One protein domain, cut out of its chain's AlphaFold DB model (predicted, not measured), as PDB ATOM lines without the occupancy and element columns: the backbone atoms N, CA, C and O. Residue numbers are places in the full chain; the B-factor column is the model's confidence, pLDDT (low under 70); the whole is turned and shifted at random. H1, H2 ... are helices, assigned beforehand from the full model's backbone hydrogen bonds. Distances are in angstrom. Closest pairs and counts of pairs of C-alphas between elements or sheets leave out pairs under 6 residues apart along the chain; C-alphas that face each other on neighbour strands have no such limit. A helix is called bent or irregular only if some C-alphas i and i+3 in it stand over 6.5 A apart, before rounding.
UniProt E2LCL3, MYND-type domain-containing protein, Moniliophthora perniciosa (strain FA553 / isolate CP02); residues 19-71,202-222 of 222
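What this domain is: This is residues 19 to 71 and 202 to 222 of the 222 residues of the protein "MYND-type domain-containing protein" of Moniliophthora perniciosa (strain FA553 / isolate CP02) (UniProt E2LCL3). Helices make an open, four-sided frame with a hollow middle: H1, the two arms of sharply bent H2, and H3, which closes the ring from H2b back to H1. The 74 printed residues, all helix in class, hold H1, H2, H3 in that order; they are only just compact, close to loose, radius of gyration of the C-alphas 13.4 A, spans 37 by 31 by 18 A.

How they stand to each other: Start at H1, residues 21 to 37; a tight link leads to H2, residues 40 to 64, one helix by its hydrogen bonds but bent: C-alphas 52 and 55 are 8.1 A apart. Its arms, H2a (40 to 52) and H2b (55 to 64), stand only just about perpendicular, 72 degrees. H1 and H2a are close but not clearly touching; their closest C-alphas, Leu 35 and Arg 43, are 7.1 A apart. H3, residues 202 to 219, touches H1, closest C-alphas Gly 27 and Gly 216, 3.5 A, about perpendicular at 79 degrees. With residues 203 to 211 alone H3 touches H2b, closest C-alphas Ala 61 and Ala 207, 5.9 A. In H1, H2a, H2b and H3 every O i to N i+4 pair is within hydrogen-bond range.

Where its parts are: Find C-alpha 21 at (-11.895, -19.790, 7.297); H1 runs 24.6 A from there. H2a spans 18.5 A, H2b 14.3 A. H3 runs 25.7 A to C-alpha 219 at (-17.526, -32.053, 4.678).

The domain as a whole: Residues 72 to 201 are not printed; C-alphas 71 and 202 are 8.8 A apart across this cut. No printed residue is under 70 in pLDDT.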
ATOM      1  N   GLU A  19     -11.261 -16.553   2.935       73.19
ATOM      2  CA  GLU A  19     -11.697 -17.555   1.962       73.19
ATOM      3  C   GLU A  19     -11.634 -18.991   2.499       73.19
ATOM      4  O   GLU A  19     -12.533 -19.783   2.218       73.19
ATOM      5  N   ILE A  20     -10.618 -19.338   3.299       70.25
ATOM      6  CA  ILE A  20     -10.460 -20.697   3.850       70.25
ATOM      7  C   ILE A  20     -10.992 -20.864   5.274       70.25
ATOM      8  O   ILE A  20     -11.154 -21.991   5.751       70.25
ATOM      9  N   GLN A  21     -11.336 -19.766   5.948       74.88
ATOM     10  CA  GLN A  21     -11.895 -19.790   7.297       74.88
ATOM     11  C   GLN A  21     -13.145 -20.681   7.446       74.88
ATOM     12  O   GLN A  21     -13.196 -21.453   8.413       74.88
ATOM     13  N   PRO A  22     -14.140 -20.640   6.534       77.75
ATOM     14  CA  PRO A  22     -15.314 -21.502   6.644       77.75
ATOM     15  C   PRO A  22     -14.948 -22.989   6.614       77.75
ATOM     16  O   PRO A  22     -15.534 -23.772   7.361       77.75
ATOM     17  N   PHE A  23     -13.942 -23.369   5.816       81.50
ATOM     18  CA  PHE A  23     -13.480 -24.753   5.721       81.50
ATOM     19  C   PHE A  23     -12.794 -25.199   7.008       81.50
ATOM     20  O   PHE A  23     -13.150 -26.237   7.550       81.50
ATOM     21  N   VAL A  24     -11.874 -24.402   7.560       77.19
ATOM     22  CA  VAL A  24     -11.200 -24.749   8.826       77.19
ATOM     23  C   VAL A  24     -12.222 -24.989   9.939       77.19
ATOM     24  O   VAL A  24     -12.158 -26.005  10.633       77.19
ATOM     25  N   LYS A  25     -13.212 -24.096  10.065       76.44
ATOM     26  CA  LYS A  25     -14.289 -24.248  11.048       76.44
ATOM     27  C   LYS A  25     -15.120 -25.508  10.791       76.44
ATOM     28  O   LYS A  25     -15.281 -26.319  11.698       76.44
ATOM     29  N   SER A  26     -15.599 -25.698   9.560       78.81
ATOM     30  CA  SER A  26     -16.410 -26.866   9.201       78.81
ATOM     31  C   SER A  26     -15.663 -28.179   9.417       78.81
ATOM     32  O   SER A  26     -16.261 -29.160   9.850       78.81
ATOM     33  N   GLY A  27     -14.361 -28.220   9.134       82.31
ATOM     34  CA  GLY A  27     -13.548 -29.408   9.349       82.31
ATOM     35  C   GLY A  27     -13.323 -29.694  10.827       82.31
ATOM     36  O   GLY A  27     -13.356 -30.857  11.229       82.31
ATOM     37  N   MET A  28     -13.156 -28.657  11.655       77.56
ATOM     38  CA  MET A  28     -13.078 -28.820  13.106       77.56
ATOM     39  C   MET A  28     -14.390 -29.365  13.680       77.56
ATOM     40  O   MET A  28     -14.350 -30.333  14.443       77.56
ATOM     41  N   ASP A  29     -15.532 -28.806  13.277       75.00
ATOM     42  CA  ASP A  29     -16.857 -29.272  13.698       75.00
ATOM     43  C   ASP A  29     -17.089 -30.730  13.267       75.00
ATOM     44  O   ASP A  29     -17.419 -31.576  14.101       75.00
ATOM     45  N   PHE A  30     -16.796 -31.059  12.002       78.75
ATOM     46  CA  PHE A  30     -16.882 -32.422  11.466       78.75
ATOM     47  C   PHE A  30     -16.004 -33.421  12.236       78.75
ATOM     48  O   PHE A  30     -16.462 -34.503  12.621       78.75
ATOM     49  N   CYS A  31     -14.741 -33.068  12.501       77.19
ATOM     50  CA  CYS A  31     -13.834 -33.923  13.267       77.19
ATOM     51  C   CYS A  31     -14.347 -34.143  14.696       77.19
ATOM     52  O   CYS A  31     -14.308 -35.267  15.201       77.19
ATOM     53  N   MET A  32     -14.837 -33.088  15.354       75.69
ATOM     54  CA  MET A  32     -15.349 -33.174  16.722       75.69
ATOM     55  C   MET A  32     -16.623 -34.013  16.810       75.69
ATOM     56  O   MET A  32     -16.715 -34.875  17.683       75.69
ATOM     57  N   GLU A  33     -17.577 -33.815  15.900       79.38
ATOM     58  CA  GLU A  33     -18.791 -34.629  15.815       79.38
ATOM     59  C   GLU A  33     -18.447 -36.107  15.598       79.38
ATOM     60  O   GLU A  33     -18.931 -36.979  16.324       79.38
ATOM     61  N   THR A  34     -17.531 -36.387  14.667       83.44
ATOM     62  CA  THR A  34     -17.043 -37.746  14.409       83.44
ATOM     63  C   THR A  34     -16.475 -38.375  15.682       83.44
ATOM     64  O   THR A  34     -16.865 -39.482  16.045       83.44
ATOM     65  N   LEU A  35     -15.603 -37.663  16.408       76.88
ATOM     66  CA  LEU A  35     -15.002 -38.153  17.654       76.88
ATOM     67  C   LEU A  35     -16.027 -38.400  18.770       76.88
ATOM     68  O   LEU A  35     -15.826 -39.307  19.583       76.88
ATOM     69  N   LEU A  36     -17.096 -37.603  18.840       78.88
ATOM     70  CA  LEU A  36     -18.161 -37.761  19.833       78.88
ATOM     71  C   LEU A  36     -19.051 -38.976  19.552       78.88
ATOM     72  O   LEU A  36     -19.540 -39.588  20.500       78.88
ATOM     73  N   ASN A  37     -19.200 -39.352  18.281       88.00
ATOM     74  CA  ASN A  37     -19.982 -40.515  17.858       88.00
ATOM     75  C   ASN A  37     -19.225 -41.851  17.980       88.00
ATOM     76  O   ASN A  37     -19.838 -42.912  17.884       88.00
ATOM     77  N   LEU A  38     -17.911 -41.822  18.226       87.69
ATOM     78  CA  LEU A  38     -17.120 -43.031  18.455       87.69
ATOM     79  C   LEU A  38     -17.425 -43.669  19.819       87.69
ATOM     80  O   LEU A  38     -17.440 -43.009  20.866       87.69
ATOM     81  N   THR A  39     -17.530 -44.996  19.835       95.12
ATOM     82  CA  THR A  39     -17.557 -45.783  21.075       95.12
ATOM     83  C   THR A  39     -16.261 -45.594  21.886       95.12
ATOM     84  O   THR A  39     -15.220 -45.207  21.341       95.12
ATOM     85  N   PRO A  40     -16.255 -45.875  23.206       92.00
ATOM     86  CA  PRO A  40     -15.031 -45.820  24.011       92.00
ATOM     87  C   PRO A  40     -13.863 -46.633  23.423       92.00
ATOM     88  O   PRO A  40     -12.734 -46.139  23.397       92.00
ATOM     89  N   ASP A  41     -14.136 -47.826  22.892       94.69
ATOM     90  CA  ASP A  41     -13.116 -48.702  22.307       94.69
ATOM     91  C   ASP A  41     -12.577 -48.171  20.978       94.69
ATOM     92  O   ASP A  41     -11.381 -48.271  20.703       94.69
ATOM     93  N   GLU A  42     -13.428 -47.570  20.145       92.69
ATOM     94  CA  GLU A  42     -12.987 -46.880  18.930       92.69
ATOM     95  C   GLU A  42     -12.129 -45.664  19.268       92.69
ATOM     96  O   GLU A  42     -11.034 -45.537  18.731       92.69
ATOM     97  N   ARG A  43     -12.544 -44.825  20.226       85.12
ATOM     98  CA  ARG A  43     -11.731 -43.679  20.667       85.12
ATOM     99  C   ARG A  43     -10.369 -44.109  21.200       85.12
ATOM    100  O   ARG A  43      -9.371 -43.451  20.919       85.12
ATOM    101  N   ASN A  44     -10.310 -45.207  21.953       87.38
ATOM    102  CA  ASN A  44      -9.048 -45.752  22.447       87.38
ATOM    103  C   ASN A  44      -8.162 -46.253  21.301       87.38
ATOM    104  O   ASN A  44      -6.985 -45.899  21.256       87.38
ATOM    105  N   ARG A  45      -8.721 -47.000  20.340       90.69
ATOM    106  CA  ARG A  45      -7.989 -47.447  19.141       90.69
ATOM    107  C   ARG A  45      -7.464 -46.268  18.321       90.69
ATOM    108  O   ARG A  45      -6.283 -46.259  17.982       90.69
ATOM    109  N   THR A  46      -8.294 -45.255  18.076       86.06
ATOM    110  CA  THR A  46      -7.901 -44.028  17.367       86.06
ATOM    111  C   THR A  46      -6.791 -43.289  18.109       86.06
ATOM    112  O   THR A  46      -5.806 -42.890  17.492       86.06
ATOM    113  N   ARG A  47      -6.888 -43.155  19.439       83.50
ATOM    114  CA  ARG A  47      -5.842 -42.518  20.251       83.50
ATOM    115  C   ARG A  47      -4.510 -43.258  20.146       83.50
ATOM    116  O   ARG A  47      -3.483 -42.618  19.959       83.50
ATOM    117  N   GLU A  48      -4.512 -44.583  20.260       88.44
ATOM    118  CA  GLU A  48      -3.284 -45.381  20.169       88.44
ATOM    119  C   GLU A  48      -2.686 -45.366  18.757       88.44
ATOM    120  O   GLU A  48      -1.469 -45.272  18.609       88.44
ATOM    121  N   MET A  49      -3.523 -45.376  17.717       88.25
ATOM    122  CA  MET A  49      -3.079 -45.181  16.337       88.25
ATOM    123  C   MET A  49      -2.408 -43.813  16.155       88.25
ATOM    124  O   MET A  49      -1.297 -43.749  15.630       88.25
ATOM    125  N   LEU A  50      -3.046 -42.730  16.615       83.31
ATOM    126  CA  LEU A  50      -2.487 -41.379  16.525       83.31
ATOM    127  C   LEU A  50      -1.174 -41.271  17.297       83.31
ATOM    128  O   LEU A  50      -0.214 -40.734  16.765       83.31
ATOM    129  N   LYS A  51      -1.084 -41.832  18.508       83.94
ATOM    130  CA  LYS A  51       0.169 -41.839  19.279       83.94
ATOM    131  C   LYS A  51       1.314 -42.522  18.533       83.94
ATOM    132  O   LYS A  51       2.413 -41.981  18.528       83.94
ATOM    133  N   ARG A  52       1.056 -43.680  17.915       87.38
ATOM    134  CA  ARG A  52       2.069 -44.467  17.184       87.38
ATOM    135  C   ARG A  52       2.512 -43.811  15.882       87.38
ATOM    136  O   ARG A  52       3.661 -43.963  15.498       87.38
ATOM    137  N   ASN A  53       1.602 -43.110  15.210       88.38
ATOM    138  CA  ASN A  53       1.831 -42.594  13.863       88.38
ATOM    139  C   ASN A  53       1.958 -41.065  13.806       88.38
ATOM    140  O   ASN A  53       2.054 -40.526  12.707       88.38
ATOM    141  N   LYS A  54       1.942 -40.349  14.942       89.25
ATOM    142  CA  LYS A  54       1.896 -38.872  14.966       89.25
ATOM    143  C   LYS A  54       3.005 -38.244  14.125       89.25
ATOM    144  O   LYS A  54       2.709 -37.383  13.308       89.25
ATOM    145  N   VAL A  55       4.254 -38.689  14.269       93.00
ATOM    146  CA  VAL A  55       5.381 -38.103  13.530       93.00
ATOM    147  C   VAL A  55       5.214 -38.348  12.036       93.00
ATOM    148  O   VAL A  55       5.292 -37.408  11.252       93.00
ATOM    149  N   THR A  56       4.915 -39.585  11.636       92.81
ATOM    150  CA  THR A  56       4.681 -39.938  10.230       92.81
ATOM    151  C   THR A  56       3.550 -39.115   9.619       92.81
ATOM    152  O   THR A  56       3.712 -38.570   8.532       92.81
ATOM    153  N   TYR A  57       2.436 -38.982  10.338       89.50
ATOM    154  CA  TYR A  57       1.274 -38.215   9.907       89.50
ATOM    155  C   TYR A  57       1.615 -36.739   9.668       89.50
ATOM    156  O   TYR A  57       1.333 -36.203   8.600       89.50
ATOM    157  N   PHE A  58       2.277 -36.088  10.630       91.06
ATOM    158  CA  PHE A  58       2.645 -34.682  10.477       91.06
ATOM    159  C   PHE A  58       3.733 -34.457   9.426       91.06
ATOM    160  O   PHE A  58       3.664 -33.458   8.718       91.06
ATOM    161  N   ARG A  59       4.690 -35.381   9.261       93.69
ATOM    162  CA  ARG A  59       5.669 -35.304   8.166       93.69
ATOM    163  C   ARG A  59       4.990 -35.349   6.799       93.69
ATOM    164  O   ARG A  59       5.294 -34.512   5.964       93.69
ATOM    165  N   GLN A  60       4.040 -36.262   6.596       91.69
ATOM    166  CA  GLN A  60       3.271 -36.342   5.346       91.69
ATOM    167  C   GLN A  60       2.439 -35.080   5.096       91.69
ATOM    168  O   GLN A  60       2.390 -34.587   3.974       91.69
ATOM    169  N   ALA A  61       1.803 -34.537   6.139       90.00
ATOM    170  CA  ALA A  61       1.054 -33.291   6.020       90.00
ATOM    171  C   ALA A  61       1.961 -32.108   5.643       90.00
ATOM    172  O   ALA A  61       1.584 -31.289   4.812       90.00
ATOM    173  N   LEU A  62       3.156 -32.020   6.238       89.75
ATOM    174  CA  LEU A  62       4.130 -30.967   5.942       89.75
ATOM    175  C   LEU A  62       4.733 -31.093   4.542       89.75
ATOM    176  O   LEU A  62       4.813 -30.085   3.848       89.75
ATOM    177  N   ASP A  63       5.068 -32.306   4.111       91.38
ATOM    178  CA  ASP A  63       5.530 -32.615   2.750       91.38
ATOM    179  C   ASP A  63       4.496 -32.189   1.695       91.38
ATOM    180  O   ASP A  63       4.810 -31.471   0.749       91.38
ATOM    181  N   ALA A  64       3.213 -32.495   1.923       87.38
ATOM    182  CA  ALA A  64       2.129 -32.068   1.035       87.38
ATOM    183  C   ALA A  64       1.983 -30.535   0.917       87.38
ATOM    184  O   ALA A  64       1.393 -30.046  -0.047       87.38
ATOM    185  N   MET A  65       2.508 -29.773   1.881       83.75
ATOM    186  CA  MET A  65       2.517 -28.307   1.863       83.75
ATOM    187  C   MET A  65       3.871 -27.715   1.434       83.75
ATOM    188  O   MET A  65       3.993 -26.490   1.405       83.75
ATOM    189  N   GLY A  66       4.884 -28.537   1.125       86.19
ATOM    190  CA  GLY A  66       6.250 -28.087   0.826       86.19
ATOM    191  C   GLY A  66       6.955 -27.457   2.035       86.19
ATOM    192  O   GLY A  66       7.592 -26.409   1.914       86.19
ATOM    193  N   ARG A  67       6.729 -28.021   3.227       86.00
ATOM    194  CA  ARG A  67       7.204 -27.517   4.528       86.00
ATOM    195  C   ARG A  67       7.954 -28.570   5.343       86.00
ATOM    196  O   ARG A  67       8.083 -28.440   6.559       86.00
ATOM    197  N   GLU A  68       8.423 -29.623   4.691       84.44
ATOM    198  CA  GLU A  68       9.130 -30.753   5.290       84.44
ATOM    199  C   GLU A  68      10.383 -30.331   6.076       84.44
ATOM    200  O   GLU A  68      10.662 -30.906   7.128       84.44
ATOM    201  N   ASP A  69      11.063 -29.273   5.628       88.69
ATOM    202  CA  ASP A  69      12.301 -28.755   6.224       88.69
ATOM    203  C   ASP A  69      12.073 -27.740   7.362       88.69
ATOM    204  O   ASP A  69      13.027 -27.237   7.956       88.69
ATOM    205  N   ASP A  70      10.818 -27.403   7.681       89.06
ATOM    206  CA  ASP A  70      10.498 -26.362   8.667       89.06
ATOM    207  C   ASP A  70      10.464 -26.869  10.123       89.06
ATOM    208  O   ASP A  70      10.278 -26.078  11.054       89.06
ATOM    209  N   VAL A  71      10.609 -28.180  10.340       94.38
ATOM    210  CA  VAL A  71      10.613 -28.798  11.674       94.38
ATOM    211  C   VAL A  71      11.972 -29.425  11.960       94.38
ATOM    212  O   VAL A  71      12.472 -30.233  11.183       94.38
ATOM    213  N   TRP A 202       5.399 -23.484  14.926       89.75
ATOM    214  CA  TRP A 202       4.616 -22.815  13.905       89.75
ATOM    215  C   TRP A 202       4.287 -23.757  12.737       89.75
ATOM    216  O   TRP A 202       3.146 -23.823  12.281       89.75
ATOM    217  N   ALA A 203       5.255 -24.547  12.269       89.69
ATOM    218  CA  ALA A 203       5.048 -25.522  11.204       89.69
ATOM    219  C   ALA A 203       3.978 -26.565  11.544       89.69
ATOM    220  O   ALA A 203       3.028 -26.753  10.781       89.69
ATOM    221  N   MET A 204       4.088 -27.178  12.722       89.81
ATOM    222  CA  MET A 204       3.138 -28.180  13.218       89.81
ATOM    223  C   MET A 204       1.704 -27.662  13.280       89.81
ATOM    224  O   MET A 204       0.726 -28.364  13.009       89.81
ATOM    225  N   GLU A 205       1.572 -26.404  13.648       87.00
ATOM    226  CA  GLU A 205       0.290 -25.755  13.746       87.00
ATOM    227  C   GLU A 205      -0.320 -25.460  12.372       87.00
ATOM    228  O   GLU A 205      -1.488 -25.776  12.160       87.00
ATOM    229  N   GLN A 206       0.456 -24.968  11.403       84.31
ATOM    230  CA  GLN A 206      -0.050 -24.826  10.032       84.31
ATOM    231  C   GLN A 206      -0.465 -26.159   9.422       84.31
ATOM    232  O   GLN A 206      -1.486 -26.213   8.743       84.31
ATOM    233  N   ALA A 207       0.266 -27.240   9.707       87.50
ATOM    234  CA  ALA A 207      -0.168 -28.574   9.311       87.50
ATOM    235  C   ALA A 207      -1.535 -28.911   9.900       87.50
ATOM    236  O   ALA A 207      -2.421 -29.372   9.184       87.50
ATOM    237  N   THR A 208      -1.744 -28.619  11.183       85.44
ATOM    238  CA  THR A 208      -3.040 -28.831  11.843       85.44
ATOM    239  C   THR A 208      -4.167 -28.067  11.144       85.44
ATOM    240  O   THR A 208      -5.226 -28.637  10.885       85.44
ATOM    241  N   LEU A 209      -3.928 -26.808  10.786       83.06
ATOM    242  CA  LEU A 209      -4.910 -25.949  10.124       83.06
ATOM    243  C   LEU A 209      -5.206 -26.388   8.694       83.06
ATOM    244  O   LEU A 209      -6.370 -26.435   8.304       83.06
ATOM    245  N   GLY A 210      -4.177 -26.753   7.927       83.31
ATOM    246  CA  GLY A 210      -4.342 -27.277   6.573       83.31
ATOM    247  C   GLY A 210      -5.196 -28.543   6.565       83.31
ATOM    248  O   GLY A 210      -6.130 -28.660   5.775       83.31
ATOM    249  N   MET A 211      -4.956 -29.451   7.514       84.19
ATOM    250  CA  MET A 211      -5.748 -30.675   7.665       84.19
ATOM    251  C   MET A 211      -7.207 -30.387   8.040       84.19
ATOM    252  O   MET A 211      -8.112 -31.023   7.505       84.19
ATOM    253  N   GLN A 212      -7.453 -29.408   8.915       82.62
ATOM    254  CA  GLN A 212      -8.811 -28.958   9.233       82.62
ATOM    255  C   GLN A 212      -9.499 -28.330   8.017       82.62
ATOM    256  O   GLN A 212     -10.654 -28.641   7.746       82.62
ATOM    257  N   GLY A 213      -8.791 -27.500   7.248       84.00
ATOM    258  CA  GLY A 213      -9.301 -26.935   6.001       84.00
ATOM    259  C   GLY A 213      -9.718 -28.021   5.007       84.00
ATOM    260  O   GLY A 213     -10.849 -28.007   4.527       84.00
ATOM    261  N   LEU A 214      -8.854 -29.012   4.763       83.12
ATOM    262  CA  LEU A 214      -9.148 -30.143   3.876       83.12
ATOM    263  C   LEU A 214     -10.357 -30.961   4.351       83.12
ATOM    264  O   LEU A 214     -11.239 -31.277   3.556       83.12
ATOM    265  N   ALA A 215     -10.436 -31.261   5.651       83.75
ATOM    266  CA  ALA A 215     -11.591 -31.951   6.223       83.75
ATOM    267  C   ALA A 215     -12.890 -31.150   6.033       83.75
ATOM    268  O   ALA A 215     -13.943 -31.727   5.769       83.75
ATOM    269  N   GLY A 216     -12.824 -29.820   6.133       83.88
ATOM    270  CA  GLY A 216     -13.962 -28.943   5.886       83.88
ATOM    271  C   GLY A 216     -14.401 -28.911   4.431       83.88
ATOM    272  O   GLY A 216     -15.596 -28.983   4.169       83.88
ATOM    273  N   MET A 217     -13.458 -28.860   3.488       86.06
ATOM    274  CA  MET A 217     -13.762 -28.964   2.055       86.06
ATOM    275  C   MET A 217     -14.506 -30.270   1.758       86.06
ATOM    276  O   MET A 217     -15.585 -30.239   1.170       86.06
ATOM    277  N   GLN A 218     -14.014 -31.394   2.291       84.75
ATOM    278  CA  GLN A 218     -14.676 -32.691   2.160       84.75
ATOM    279  C   GLN A 218     -16.077 -32.702   2.793       84.75
ATOM    280  O   GLN A 218     -17.025 -33.194   2.180       84.75
ATOM    281  N   ALA A 219     -16.230 -32.152   4.002       80.06
ATOM    282  CA  ALA A 219     -17.526 -32.053   4.678       80.06
ATOM    283  C   ALA A 219     -18.533 -31.193   3.890       80.06
ATOM    284  O   ALA A 219     -19.737 -31.441   3.942       80.06
ATOM    285  N   MET A 220     -18.039 -30.212   3.132       84.94
ATOM    286  CA  MET A 220     -18.828 -29.328   2.274       84.94
ATOM    287  C   MET A 220     -19.012 -29.858   0.840       84.94
ATOM    288  O   MET A 220     -19.710 -29.223   0.051       84.94
ATOM    289  N   GLY A 221     -18.440 -31.021   0.506       83.12
ATOM    290  CA  GLY A 221     -18.573 -31.656  -0.807       83.12
ATOM    291  C   GLY A 221     -17.757 -30.999  -1.926       83.12
ATOM    292  O   GLY A 221     -18.181 -31.061  -3.081       83.12
ATOM    293  N   LEU A 222     -16.635 -30.358  -1.581       72.75
ATOM    294  CA  LEU A 222     -15.672 -29.749  -2.508       72.75
ATOM    295  C   LEU A 222     -14.495 -30.680  -2.816       72.75
ATOM    296  O   LEU A 222     -14.076 -31.431  -1.905       72.75
TER     297      LEU A 222